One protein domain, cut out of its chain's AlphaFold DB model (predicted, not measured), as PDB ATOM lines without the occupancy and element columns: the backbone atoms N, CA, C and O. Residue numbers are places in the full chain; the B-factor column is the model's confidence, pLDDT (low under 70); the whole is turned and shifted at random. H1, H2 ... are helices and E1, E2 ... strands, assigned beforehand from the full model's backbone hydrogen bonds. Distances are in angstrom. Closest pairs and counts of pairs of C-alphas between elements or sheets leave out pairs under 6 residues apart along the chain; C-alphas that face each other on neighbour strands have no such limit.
ATOM      1  N   LEU A   6      -4.611  34.562  14.625       83.00
ATOM      2  CA  LEU A   6      -5.428  33.406  14.296       83.00
ATOM      3  C   LEU A   6      -4.717  32.158  14.822       83.00
ATOM      4  O   LEU A   6      -3.531  31.964  14.552       83.00
ATOM      5  N   ILE A   7      -5.432  31.354  15.605       89.19
ATOM      6  CA  ILE A   7      -4.920  30.107  16.175       89.19
ATOM      7  C   ILE A   7      -5.792  28.978  15.637       89.19
ATOM      8  O   ILE A   7      -7.007  28.990  15.851       89.19
ATOM      9  N   ASP A   8      -5.176  28.025  14.946       83.50
ATOM     10  CA  ASP A   8      -5.826  26.778  14.560       83.50
ATOM     11  C   ASP A   8      -5.910  25.864  15.789       83.50
ATOM     12  O   ASP A   8      -4.899  25.527  16.403       83.50
ATOM     13  N   LYS A   9      -7.131  25.477  16.177       83.38
ATOM     14  CA  LYS A   9      -7.369  24.629  17.355       83.38
ATOM     15  C   LYS A   9      -7.044  23.149  17.126       83.38
ATOM     16  O   LYS A   9      -6.934  22.424  18.107       83.38
ATOM     17  N   VAL A  10      -6.930  22.702  15.876       89.75
ATOM     18  CA  VAL A  10      -6.649  21.302  15.524       89.75
ATOM     19  C   VAL A  10      -5.145  21.073  15.425       89.75
ATOM     20  O   VAL A  10      -4.632  20.096  15.958       89.75
ATOM     21  N   THR A  11      -4.433  21.992  14.775       89.31
ATOM     22  CA  THR A  11      -2.986  21.870  14.538       89.31
ATOM     23  C   THR A  11      -2.131  22.675  15.518       89.31
ATOM     24  O   THR A  11      -0.907  22.574  15.485       89.31
ATOM     25  N   CYS A  12      -2.749  23.494  16.378       85.69
ATOM     26  CA  CYS A  12      -2.078  24.465  17.252       85.69
ATOM     27  C   CYS A  12      -1.193  25.477  16.500       85.69
ATOM     28  O   CYS A  12      -0.359  26.147  17.113       85.69
ATOM     29  N   MET A  13      -1.366  25.612  15.181       90.00
ATOM     30  CA  MET A  13      -0.625  26.574  14.377       90.00
ATOM     31  C   MET A  13      -1.145  27.994  14.572       90.00
ATOM     32  O   MET A  13      -2.309  28.249  14.884       90.00
ATOM     33  N   GLU A  14      -0.242  28.943  14.367       90.12
ATOM     34  CA  GLU A  14      -0.415  30.311  14.806       90.12
ATOM     35  C   GLU A  14       0.002  31.296  13.710       90.12
ATOM     36  O   GLU A  14       1.164  31.345  13.313       90.12
ATOM     37  N   ILE A  15      -0.940  32.126  13.250       87.94
ATOM     38  CA  ILE A  15      -0.713  33.123  12.194       87.94
ATOM     39  C   ILE A  15      -1.039  34.519  12.730       87.94
ATOM     40  O   ILE A  15      -2.115  34.766  13.280       87.94
ATOM     41  N   LYS A  16      -0.108  35.465  12.566       88.69
ATOM     42  CA  LYS A  16      -0.348  36.881  12.886       88.69
ATOM     43  C   LYS A  16      -1.200  37.508  11.782       88.69
ATOM     44  O   LYS A  16      -0.776  37.565  10.632       88.69
ATOM     45  N   GLY A  17      -2.387  37.986  12.141       81.94
ATOM     46  CA  GLY A  17      -3.265  38.723  11.238       81.94
ATOM     47  C   GLY A  17      -3.031  40.228  11.340       81.94
ATOM     48  O   GLY A  17      -2.621  40.736  12.383       81.94
ATOM     49  N   LYS A  18      -3.332  40.959  10.265       82.06
ATOM     50  CA  LYS A  18      -3.491  42.417  10.313       82.06
ATOM     51  C   LYS A  18      -4.984  42.733  10.452       82.06
ATOM     52  O   LYS A  18      -5.779  42.093   9.763       82.06
ATOM     53  N   PRO A  19      -5.391  43.657  11.339       75.19
ATOM     54  CA  PRO A  19      -6.780  44.091  11.387       75.19
ATOM     55  C   PRO A  19      -7.151  44.716  10.038       75.19
ATOM     56  O   PRO A  19      -6.414  45.554   9.522       75.19
ATOM     57  N   SER A  20      -8.267  44.278   9.457       74.88
ATOM     58  CA  SER A  20      -8.812  44.930   8.270       74.88
ATOM     59  C   SER A  20      -9.471  46.245   8.678       74.88
ATOM     60  O   SER A  20     -10.138  46.310   9.710       74.88
ATOM     61  N   THR A  21      -9.289  47.281   7.865       74.81
ATOM     62  CA  THR A  21     -10.054  48.534   7.957       74.81
ATOM     63  C   THR A  21     -11.447  48.391   7.345       74.81
ATOM     64  O   THR A  21     -12.303  49.246   7.558       74.81
ATOM     65  N   GLN A  22     -11.688  47.307   6.603       70.50
ATOM     66  CA  GLN A  22     -12.996  46.971   6.067       70.50
ATOM     67  C   GLN A  22     -13.910  46.503   7.200       70.50
ATOM     68  O   GLN A  22     -13.533  45.648   8.006       70.50
ATOM     69  N   THR A  23     -15.128  47.044   7.241       66.12
ATOM     70  CA  THR A  23     -16.179  46.584   8.148       66.12
ATOM     71  C   THR A  23     -16.342  45.077   7.992       66.12
ATOM     72  O   THR A  23     -16.464  44.578   6.873       66.12
ATOM     73  N   SER A  24     -16.324  44.343   9.108       62.06
ATOM     74  CA  SER A  24     -16.612  42.913   9.088       62.06
ATOM     75  C   SER A  24     -17.934  42.704   8.363       62.06
ATOM     76  O   SER A  24     -18.949  43.264   8.787       62.06
ATOM     77  N   LEU A  25     -17.922  41.899   7.302       56.53
ATOM     78  CA  LEU A  25     -19.137  41.332   6.742       56.53
ATOM     79  C   LEU A  25     -19.698  40.406   7.821       56.53
ATOM     80  O   LEU A  25     -19.404  39.214   7.871       56.53
ATOM     81  N   CYS A  26     -20.439  40.978   8.766       50.16
ATOM     82  CA  CYS A  26     -21.380  40.193   9.526       50.16
ATOM     83  C   CYS A  26     -22.270  39.525   8.476       50.16
ATOM     84  O   CYS A  26     -22.647  40.172   7.495       50.16
ATOM     85  N   LEU A  27     -22.608  38.255   8.673       51.31
ATOM     86  CA  LEU A  27     -23.743  37.614   8.006       51.31
ATOM     87  C   LEU A  27     -25.048  38.288   8.483       51.31
ATOM     88  O   LEU A  27     -25.970  37.652   8.975       51.31
ATOM     89  N   THR A  28     -25.110  39.613   8.398       52.84
ATOM     90  CA  THR A  28     -26.337  40.375   8.385       52.84
ATOM     91  C   THR A  28     -26.772  40.351   6.932       52.84
ATOM     92  O   THR A  28     -26.058  40.817   6.050       52.84
ATOM     93  N   LEU A  29     -27.926  39.737   6.709       54.44
ATOM     94  CA  LEU A  29     -28.524  39.325   5.438       54.44
ATOM     95  C   LEU A  29     -28.710  40.398   4.350       54.44
ATOM     96  O   LEU A  29     -29.389  40.117   3.373       54.44
ATOM     97  N   LEU A  30     -28.153  41.603   4.466       55.22
ATOM     98  CA  LEU A  30     -28.332  42.669   3.483       55.22
ATOM     99  C   LEU A  30     -27.059  43.522   3.401       55.22
ATOM    100  O   LEU A  30     -26.771  44.311   4.302       55.22
ATOM    101  N   THR A  31     -26.289  43.371   2.322       54.91
ATOM    102  CA  THR A  31     -25.263  44.353   1.958       54.91
ATOM    103  C   THR A  31     -25.935  45.694   1.641       54.91
ATOM    104  O   THR A  31     -27.043  45.708   1.107       54.91
ATOM    105  N   PRO A  32     -25.284  46.839   1.913       55.44
ATOM    106  CA  PRO A  32     -25.809  48.168   1.593       55.44
ATOM    107  C   PRO A  32     -25.705  48.491   0.091       55.44
ATOM    108  O   PRO A  32     -25.734  49.651  -0.295       55.44
ATOM    109  N   THR A  33     -25.512  47.481  -0.757       58.22
ATOM    110  CA  THR A  33     -25.515  47.637  -2.210       58.22
ATOM    111  C   THR A  33     -26.958  47.763  -2.661       58.22
ATOM    112  O   THR A  33     -27.730  46.809  -2.552       58.22
ATOM    113  N   ASP A  34     -27.294  48.957  -3.125       61.00
ATOM    114  CA  ASP A  34     -28.607  49.319  -3.623       61.00
ATOM    115  C   ASP A  34     -29.130  48.307  -4.659       61.00
ATOM    116  O   ASP A  34     -28.453  47.960  -5.625       61.00
ATOM    117  N   HIS A  35     -30.368  47.862  -4.431       63.62
ATOM    118  CA  HIS A  35     -31.240  47.161  -5.378       63.62
ATOM    119  C   HIS A  35     -30.816  45.745  -5.804       63.62
ATOM    120  O   HIS A  35     -30.495  45.491  -6.961       63.62
ATOM    121  N   ASN A  36     -30.948  44.778  -4.893       72.44
ATOM    122  CA  ASN A  36     -31.192  43.388  -5.288       72.44
ATOM    123  C   ASN A  36     -32.673  43.035  -5.045       72.44
ATOM    124  O   ASN A  36     -33.227  43.376  -3.995       72.44
ATOM    125  N   ASP A  37     -33.297  42.330  -5.991       81.38
ATOM    126  CA  ASP A  37     -34.677  41.829  -5.943       81.38
ATOM    127  C   ASP A  37     -35.042  41.146  -4.612       81.38
ATOM    128  O   ASP A  37     -36.154  41.321  -4.108       81.38
ATOM    129  N   PHE A  38     -34.099  40.446  -3.968       78.75
ATOM    130  CA  PHE A  38     -34.326  39.834  -2.651       78.75
ATOM    131  C   PHE A  38     -34.609  40.863  -1.554       78.75
ATOM    132  O   PHE A  38     -35.464  40.640  -0.699       78.75
ATOM    133  N   GLN A  39     -33.929  42.010  -1.568       76.62
ATOM    134  CA  GLN A  39     -34.163  43.061  -0.581       76.62
ATOM    135  C   GLN A  39     -35.548  43.688  -0.772       76.62
ATOM    136  O   GLN A  39     -36.231  43.975   0.212       76.62
ATOM    137  N   SER A  40     -35.978  43.865  -2.023       82.44
ATOM    138  CA  SER A  40     -37.330  44.324  -2.356       82.44
ATOM    139  C   SER A  40     -38.391  43.327  -1.884       82.44
ATOM    140  O   SER A  40     -39.374  43.730  -1.263       82.44
ATOM    141  N   LEU A  41     -38.157  42.026  -2.080       85.81
ATOM    142  CA  LEU A  41     -39.039  40.961  -1.599       85.81
ATOM    143  C   LEU A  41     -39.157  40.959  -0.068       85.81
ATOM    144  O   LEU A  41     -40.261  40.952   0.472       85.81
ATOM    145  N   LEU A  42     -38.029  41.024   0.644       83.75
ATOM    146  CA  LEU A  42     -38.013  41.054   2.109       83.75
ATOM    147  C   LEU A  42     -38.697  42.311   2.667       83.75
ATOM    148  O   LEU A  42     -39.447  42.213   3.638       83.75
ATOM    149  N   LYS A  43     -38.505  43.475   2.029       83.56
ATOM    150  CA  LYS A  43     -39.236  44.713   2.358       83.56
ATOM    151  C   LYS A  43     -40.745  44.576   2.117       83.56
ATOM    152  O   LYS A  43     -41.523  45.135   2.883       83.56
ATOM    153  N   GLY A  44     -41.160  43.821   1.099       87.88
ATOM    154  CA  GLY A  44     -42.573  43.529   0.831       87.88
ATOM    155  C   GLY A  44     -43.238  42.642   1.891       87.88
ATOM    156  O   GLY A  44     -44.443  42.748   2.107       87.88
ATOM    157  N   PHE A  45     -42.462  41.811   2.598       85.44
ATOM    158  CA  PHE A  45     -42.964  40.838   3.577       85.44
ATOM    159  C   PHE A  45     -42.278  40.951   4.946       85.44
ATOM    160  O   PHE A  45     -41.965  39.944   5.582       85.44
ATOM    161  N   LEU A  46     -42.093  42.178   5.447       83.38
ATOM    162  CA  LEU A  46     -41.433  42.422   6.740       83.38
ATOM    163  C   LEU A  46     -42.077  41.668   7.914       83.38
ATOM    164  O   LEU A  46     -41.372  41.276   8.840       83.38
ATOM    165  N   ALA A  47     -43.387  41.418   7.862       80.94
ATOM    166  CA  ALA A  47     -44.103  40.662   8.891       80.94
ATOM    167  C   ALA A  47     -43.566  39.228   9.086       80.94
ATOM    168  O   ALA A  47     -43.605  38.717  10.199       80.94
ATOM    169  N   VAL A  48     -43.022  38.592   8.039       82.00
ATOM    170  CA  VAL A  48     -42.454  37.227   8.108       82.00
ATOM    171  C   VAL A  48     -41.114  37.210   8.849       82.00
ATOM    172  O   VAL A  48     -40.740  36.205   9.444       82.00
ATOM    173  N   LEU A  49     -40.390  38.330   8.826       80.19
ATOM    174  CA  LEU A  49     -39.096  38.474   9.493       80.19
ATOM    175  C   LEU A  49     -39.228  38.824  10.974       80.19
ATOM    176  O   LEU A  49     -38.252  38.746  11.719       80.19
ATOM    177  N   GLN A  50     -40.420  39.231  11.405       76.88
ATOM    178  CA  GLN A  50     -40.687  39.485  12.806       76.88
ATOM    179  C   GLN A  50     -40.991  38.150  13.494       76.88
ATOM    180  O   GLN A  50     -41.911  37.452  13.069       76.88
ATOM    181  N   PRO A  51     -40.297  37.797  14.591       68.12
ATOM    182  CA  PRO A  51     -40.621  36.630  15.412       68.12
ATOM    183  C   PRO A  51     -41.875  36.908  16.261       68.12
ATOM    184  O   PRO A  51     -41.877  36.766  17.481       68.12
ATOM    185  N   ASN A  52     -42.935  37.407  15.625       66.19
ATOM    186  CA  ASN A  52     -44.135  37.867  16.294       66.19
ATOM    187  C   ASN A  52     -45.053  36.665  16.533       66.19
ATOM    188  O   ASN A  52     -45.627  36.095  15.603       66.19
ATOM    189  N   LEU A  53     -45.175  36.272  17.796       62.31
ATOM    190  CA  LEU A  53     -45.974  35.121  18.223       62.31
ATOM    191  C   LEU A  53     -47.474  35.449  18.324       62.31
ATOM    192  O   LEU A  53     -48.298  34.551  18.461       62.31
ATOM    193  N   HIS A  54     -47.840  36.728  18.200       66.00
ATOM    194  CA  HIS A  54     -49.202  37.240  18.374       66.00
ATOM    195  C   HIS A  54     -49.945  37.466  17.050       66.00
ATOM    196  O   HIS A  54     -50.710  38.419  16.904       66.00
ATOM    197  N   HIS A  55     -49.726  36.610  16.053       68.00
ATOM    198  CA  HIS A  55     -50.507  36.678  14.822       68.00
ATOM    199  C   HIS A  55     -51.858  35.990  15.013       68.00
ATOM    200  O   HIS A  55     -51.932  34.815  15.369       68.00
ATOM    201  N   HIS A  56     -52.940  36.709  14.713       71.88
ATOM    202  CA  HIS A  56     -54.255  36.095  14.590       71.88
ATOM    203  C   HIS A  56     -54.218  35.097  13.425       71.88
ATOM    204  O   HIS A  56     -54.052  35.488  12.265       71.88
ATOM    205  N   ILE A  57     -54.345  33.803  13.728       81.31
ATOM    206  CA  ILE A  57     -54.380  32.754  12.707       81.31
ATOM    207  C   ILE A  57     -55.588  33.033  11.804       81.31
ATOM    208  O   ILE A  57     -56.717  33.159  12.274       81.31
ATOM    209  N   LYS A  58     -55.348  33.200  10.499       87.50
ATOM    210  CA  LYS A  58     -56.404  33.540   9.527       87.50
ATOM    211  C   LYS A  58     -57.270  32.336   9.138       87.50
ATOM    212  O   LYS A  58     -58.363  32.517   8.616       87.50
ATOM    213  N   HIS A  59     -56.774  31.120   9.364       90.06
ATOM    214  CA  HIS A  59     -57.464  29.867   9.063       90.06
ATOM    215  C   HIS A  59     -57.981  29.181  10.332       90.06
ATOM    216  O   HIS A  59     -57.513  29.446  11.434       90.06
ATOM    217  N   GLN A  60     -58.900  28.230  10.167       92.94
ATOM    218  CA  GLN A  60     -59.495  27.474  11.280       92.94
ATOM    219  C   GLN A  60     -58.867  26.086  11.490       92.94
ATOM    220  O   GLN A  60     -59.319  25.319  12.337       92.94
ATOM    221  N   VAL A  61     -57.831  25.738  10.721       93.81
ATOM    222  CA  VAL A  61     -57.126  24.458  10.879       93.81
ATOM    223  C   VAL A  61     -56.435  24.410  12.243       93.81
ATOM    224  O   VAL A  61     -55.683  25.323  12.587       93.81
ATOM    225  N   THR A  62     -56.683  23.341  13.001       93.06
ATOM    226  CA  THR A  62     -56.094  23.090  14.323       93.06
ATOM    227  C   THR A  62     -55.469  21.699  14.378       93.06
ATOM    228  O   THR A  62     -55.882  20.789  13.661       93.06
ATOM    229  N   ASN A  63     -54.465  21.529  15.238       93.31
ATOM    230  CA  ASN A  63     -53.859  20.225  15.483       93.31
ATOM    231  C   ASN A  63     -54.767  19.407  16.410       93.31
ATOM    232  O   ASN A  63     -55.016  19.814  17.545       93.31
ATOM    233  N   HIS A  64     -55.220  18.243  15.947       95.94
ATOM    234  CA  HIS A  64     -55.967  17.284  16.756       95.94
ATOM    235  C   HIS A  64     -55.123  16.030  16.981       95.94
ATOM    236  O   HIS A  64     -54.688  15.386  16.029       95.94
ATOM    237  N   ILE A  65     -54.891  15.686  18.248       94.38
ATOM    238  CA  ILE A  65     -54.196  14.457  18.633       94.38
ATOM    239  C   ILE A  65     -55.259  13.449  19.052       94.38
ATOM    240  O   ILE A  65     -55.851  13.578  20.122       94.38
ATOM    241  N   SER A  66     -55.504  12.450  18.208       96.44
ATOM    242  CA  SER A  66     -56.404  11.348  18.539       96.44
ATOM    243  C   SER A  66     -55.723  10.393  19.519       96.44
ATOM    244  O   SER A  66     -54.659   9.847  19.228       96.44
ATOM    245  N   THR A  67     -56.331  10.190  20.685       93.50
ATOM    246  CA  THR A  67     -55.848   9.260  21.712       93.50
ATOM    247  C   THR A  67     -56.797   8.070  21.843       93.50
ATOM    248  O   THR A  67     -57.989   8.170  21.555       93.50
ATOM    249  N   THR A  68     -56.265   6.923  22.262       95.81
ATOM    250  CA  THR A  68     -57.051   5.729  22.599       95.81
ATOM    251  C   THR A  68     -56.709   5.297  24.022       95.81
ATOM    252  O   THR A  68     -55.568   5.438  24.459       95.81
ATOM    253  N   GLY A  69     -57.702   4.790  24.755       95.38
ATOM    254  CA  GLY A  69     -57.529   4.387  26.152       95.38
ATOM    255  C   GLY A  69     -57.588   5.542  27.169       95.38
ATOM    256  O   GLY A  69     -57.903   6.680  26.813       95.38
ATOM    257  N   PRO A  70     -57.355   5.240  28.459       95.94
ATOM    258  CA  PRO A  70     -57.471   6.204  29.553       95.94
ATOM    259  C   PRO A  70     -56.285   7.187  29.621       95.94
ATOM    260  O   PRO A  70     -55.208   6.895  29.096       95.94
ATOM    261  N   PRO A  71     -56.448   8.336  30.309       95.94
ATOM    262  CA  PRO A  71     -55.377   9.301  30.514       95.94
ATOM    263  C   PRO A  71     -54.200   8.752  31.315       95.94
ATOM    264  O   PRO A  71     -54.374   8.072  32.323       95.94
ATOM    265  N   VAL A  72     -52.992   9.113  30.879       95.19
ATOM    266  CA  VAL A  72     -51.735   8.791  31.561       95.19
ATOM    267  C   VAL A  72     -51.221  10.014  32.314       95.19
ATOM    268  O   VAL A  72     -51.085  11.106  31.755       95.19
ATOM    269  N   TYR A  73     -50.894   9.802  33.587       96.38
ATOM    270  CA  TYR A  73     -50.338  10.808  34.480       96.38
ATOM    271  C   TYR A  73     -48.975  10.364  35.013       96.38
ATOM    272  O   TYR A  73     -48.809   9.239  35.483       96.38
ATOM    273  N   SER A  74     -48.016  11.285  35.000       95.69
ATOM    274  CA  SER A  74     -46.738  11.158  35.692       95.69
ATOM    275  C   SER A  74     -46.584  12.267  36.721       95.69
ATOM    276  O   SER A  74     -46.876  13.434  36.455       95.69
ATOM    277  N   THR A  75     -46.013  11.921  37.872       95.38
ATOM    278  CA  THR A  75     -45.635  12.908  38.884       95.38
ATOM    279  C   THR A  75     -44.509  13.825  38.374       95.38
ATOM    280  O   THR A  75     -43.665  13.391  37.575       95.38
ATOM    281  N   PRO A  76     -44.456  15.099  38.817       93.94
ATOM    282  CA  PRO A  76     -43.361  16.004  38.481       93.94
ATOM    283  C   PRO A  76     -42.009  15.488  38.985       93.94
ATOM    284  O   PRO A  76     -41.875  15.026  40.118       93.94
ATOM    285  N   ARG A  77     -40.972  15.609  38.153       94.38
ATOM    286  CA  ARG A  77     -39.600  15.235  38.522       94.38
ATOM    287  C   ARG A  77     -38.955  16.353  39.338       94.38
ATOM    288  O   ARG A  77     -39.087  17.527  39.000       94.38
ATOM    289  N   ARG A  78     -38.215  15.987  40.389       95.94
ATOM    290  CA  ARG A  78     -37.432  16.948  41.181       95.94
ATOM    291  C   ARG A  78     -36.344  17.583  40.313       95.94
ATOM    292  O   ARG A  78     -35.640  16.885  39.583       95.94
ATOM    293  N   LEU A  79     -36.194  18.897  40.432       96.25
ATOM    294  CA  LEU A  79     -35.152  19.684  39.775       96.25
ATOM    295  C   LEU A  79     -34.228  20.292  40.829       96.25
ATOM    296  O   LEU A  79     -34.652  20.542  41.958       96.25
ATOM    297  N   SER A  80     -32.970  20.543  40.461       96.25
ATOM    298  CA  SER A  80     -32.088  21.372  41.284       96.25
ATOM    299  C   SER A  80     -32.622  22.812  41.342       96.25
ATOM    300  O   SER A  80     -33.348  23.216  40.428       96.25
ATOM    301  N   PRO A  81     -32.259  23.606  42.365       97.25
ATOM    302  CA  PRO A  81     -32.759  24.974  42.518       97.25
ATOM    303  C   PRO A  81     -32.564  25.843  41.268       97.25
ATOM    304  O   PRO A  81     -33.498  26.515  40.834       97.25
ATOM    305  N   ASP A  82     -31.395  25.754  40.630       95.38
ATOM    306  CA  ASP A  82     -31.090  26.529  39.423       95.38
ATOM    307  C   ASP A  82     -31.990  26.136  38.247       95.38
ATOM    308  O   ASP A  82     -32.588  26.990  37.597       95.38
ATOM    309  N   LYS A  83     -32.153  24.826  38.017       95.81
ATOM    310  CA  LYS A  83     -33.027  24.292  36.964       95.81
ATOM    311  C   LYS A  83     -34.482  24.675  37.203       95.81
ATOM    312  O   LYS A  83     -35.169  25.064  36.264       95.81
ATOM    313  N   LEU A  84     -34.942  24.596  38.452       96.56
ATOM    314  CA  LEU A  84     -36.297  24.987  38.825       96.56
ATOM    315  C   LEU A  84     -36.543  26.474  38.544       96.56
ATOM    316  O   LEU A  84     -37.560  26.811  37.944       96.56
ATOM    317  N   LYS A  85     -35.599  27.351  38.911       97.25
ATOM    318  CA  LYS A  85     -35.686  28.792  38.636       97.25
ATOM    319  C   LYS A  85     -35.754  29.077  37.135       97.25
ATOM    320  O   LYS A  85     -36.618  29.832  36.699       97.25
ATOM    321  N   THR A  86     -34.886  28.447  36.342       96.19
ATOM    322  CA  THR A  86     -34.911  28.578  34.878       96.19
ATOM    323  C   THR A  86     -36.234  28.089  34.293       96.19
ATOM    324  O   THR A  86     -36.820  28.791  33.477       96.19
ATOM    325  N   ALA A  87     -36.732  26.928  34.732       96.56
ATOM    326  CA  ALA A  87     -38.006  26.397  34.262       96.56
ATOM    327  C   ALA A  87     -39.165  27.358  34.563       96.56
ATOM    328  O   ALA A  87     -39.933  27.672  33.661       96.56
ATOM    329  N   ILE A  88     -39.271  27.865  35.796       96.88
ATOM    330  CA  ILE A  88     -40.337  28.804  36.185       96.88
ATOM    331  C   ILE A  88     -40.320  30.051  35.300       96.88
ATOM    332  O   ILE A  88     -41.365  30.419  34.766       96.88
ATOM    333  N   ASN A  89     -39.151  30.666  35.110       97.81
ATOM    334  CA  ASN A  89     -39.022  31.866  34.285       97.81
ATOM    335  C   ASN A  89     -39.454  31.605  32.833       97.81
ATOM    336  O   ASN A  89     -40.176  32.412  32.253       97.81
ATOM    337  N   GLU A  90     -39.060  30.462  32.267       96.62
ATOM    338  CA  GLU A  90     -39.417  30.092  30.896       96.62
ATOM    339  C   GLU A  90     -40.924  29.829  30.748       96.62
ATOM    340  O   GLU A  90     -41.563  30.341  29.832       96.62
ATOM    341  N   PHE A  91     -41.540  29.102  31.689       96.88
ATOM    342  CA  PHE A  91     -42.993  28.891  31.682       96.88
ATOM    343  C   PHE A  91     -43.772  30.202  31.856       96.88
ATOM    344  O   PHE A  91     -44.793  30.392  31.197       96.88
ATOM    345  N   GLN A  92     -43.295  31.126  32.694       98.06
ATOM    346  CA  GLN A  92     -43.888  32.461  32.822       98.06
ATOM    347  C   GLN A  92     -43.783  33.259  31.523       98.06
ATOM    348  O   GLN A  92     -44.757  33.888  31.113       98.06
ATOM    349  N   HIS A  93     -42.636  33.199  30.849       95.75
ATOM    350  CA  HIS A  93     -42.450  33.844  29.557       95.75
ATOM    351  C   HIS A  93     -43.406  33.272  28.498       95.75
ATOM    352  O   HIS A  93     -44.128  34.025  27.847       95.75
ATOM    353  N   MET A  94     -43.512  31.944  28.393       95.38
ATOM    354  CA  MET A  94     -44.453  31.290  27.475       95.38
ATOM    355  C   MET A  94     -45.924  31.623  27.780       95.38
ATOM    356  O   MET A  94     -46.725  31.729  26.849       95.38
ATOM    357  N   LEU A  95     -46.288  31.805  29.058       95.38
ATOM    358  CA  LEU A  95     -47.618  32.280  29.460       95.38
ATOM    359  C   LEU A  95     -47.876  33.711  28.974       95.38
ATOM    360  O   LEU A  95     -48.936  33.973  28.414       95.38
ATOM    361  N   GLN A  96     -46.914  34.624  29.149       93.44
ATOM    362  CA  GLN A  96     -47.017  36.012  28.672       93.44
ATOM    363  C   GLN A  96     -47.149  36.085  27.147       93.44
ATOM    364  O   GLN A  96     -47.920  36.888  26.629       93.44
ATOM    365  N   LEU A  97     -46.437  35.208  26.436       90.31
ATOM    366  CA  LEU A  97     -46.521  35.076  24.983       90.31
ATOM    367  C   LEU A  97     -47.822  34.412  24.502       90.31
ATOM    368  O   LEU A  97     -48.102  34.417  23.307       90.31
ATOM    369  N   GLY A  98     -48.622  33.831  25.401       90.75
ATOM    370  CA  GLY A  98     -49.863  33.136  25.052       90.75
ATOM    371  C   GLY A  98     -49.659  31.787  24.350       90.75
ATOM    372  O   GLY A  98     -50.602  31.263  23.764       90.75
TER     373      GLY A  98
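AT A GLANCE: This is residues 6 to 98 of the 118 residues of an uncharacterized protein of Amphimedon queenslandica (UniProt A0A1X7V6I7). This is little regular structure: an extended, winding chain with a small turned-back strand end at residues 6 to 16, two short helices, H1 and H2, part way along, and a wide loop leading to one longer helix, H3. The printed part has 93 residues, with E1, H1, H2 and H3 in that order; it is mostly helix, though named elements hold only 31 residues. The radius of gyration of the C-alphas is 24.6 A, and the spans are 66 by 44 by 27 A.

IN THESE COORDINATES: E1 is residues 14 to 16, beginning at C-alpha 14 (-0.415, 30.311, 14.806). H1 is residues 37 to 44, 10.5 A long, and H2 residues 46 to 49. H3, residues 81 to 96, is 22.7 A long and ends at C-alpha 96 (-47.017, 36.012, 28.672).

HOW THE PARTS SIT: E1 pairs with no named strand; residues 6 to 7 pair antiparallel with its residues 14 to 15. H1 and H2 are close but not clearly touching, the closest C-alphas, Leu 42 and Leu 49, being 7.9 A apart. H3 is apart from E1, H1 and H2. In H1 and H3 every O i to N i+4 pair is within hydrogen-bond range; H2 is too short for one.

THE WHOLE: The C-alphas of Lys 18 and Gly 69, the two farthest apart, are 68.0 A apart. The printed part has no cut. The links E1 to H1 and H2 to H3 are long. pLDDT is under 70 at residues 23 to 35 and 51 to 55.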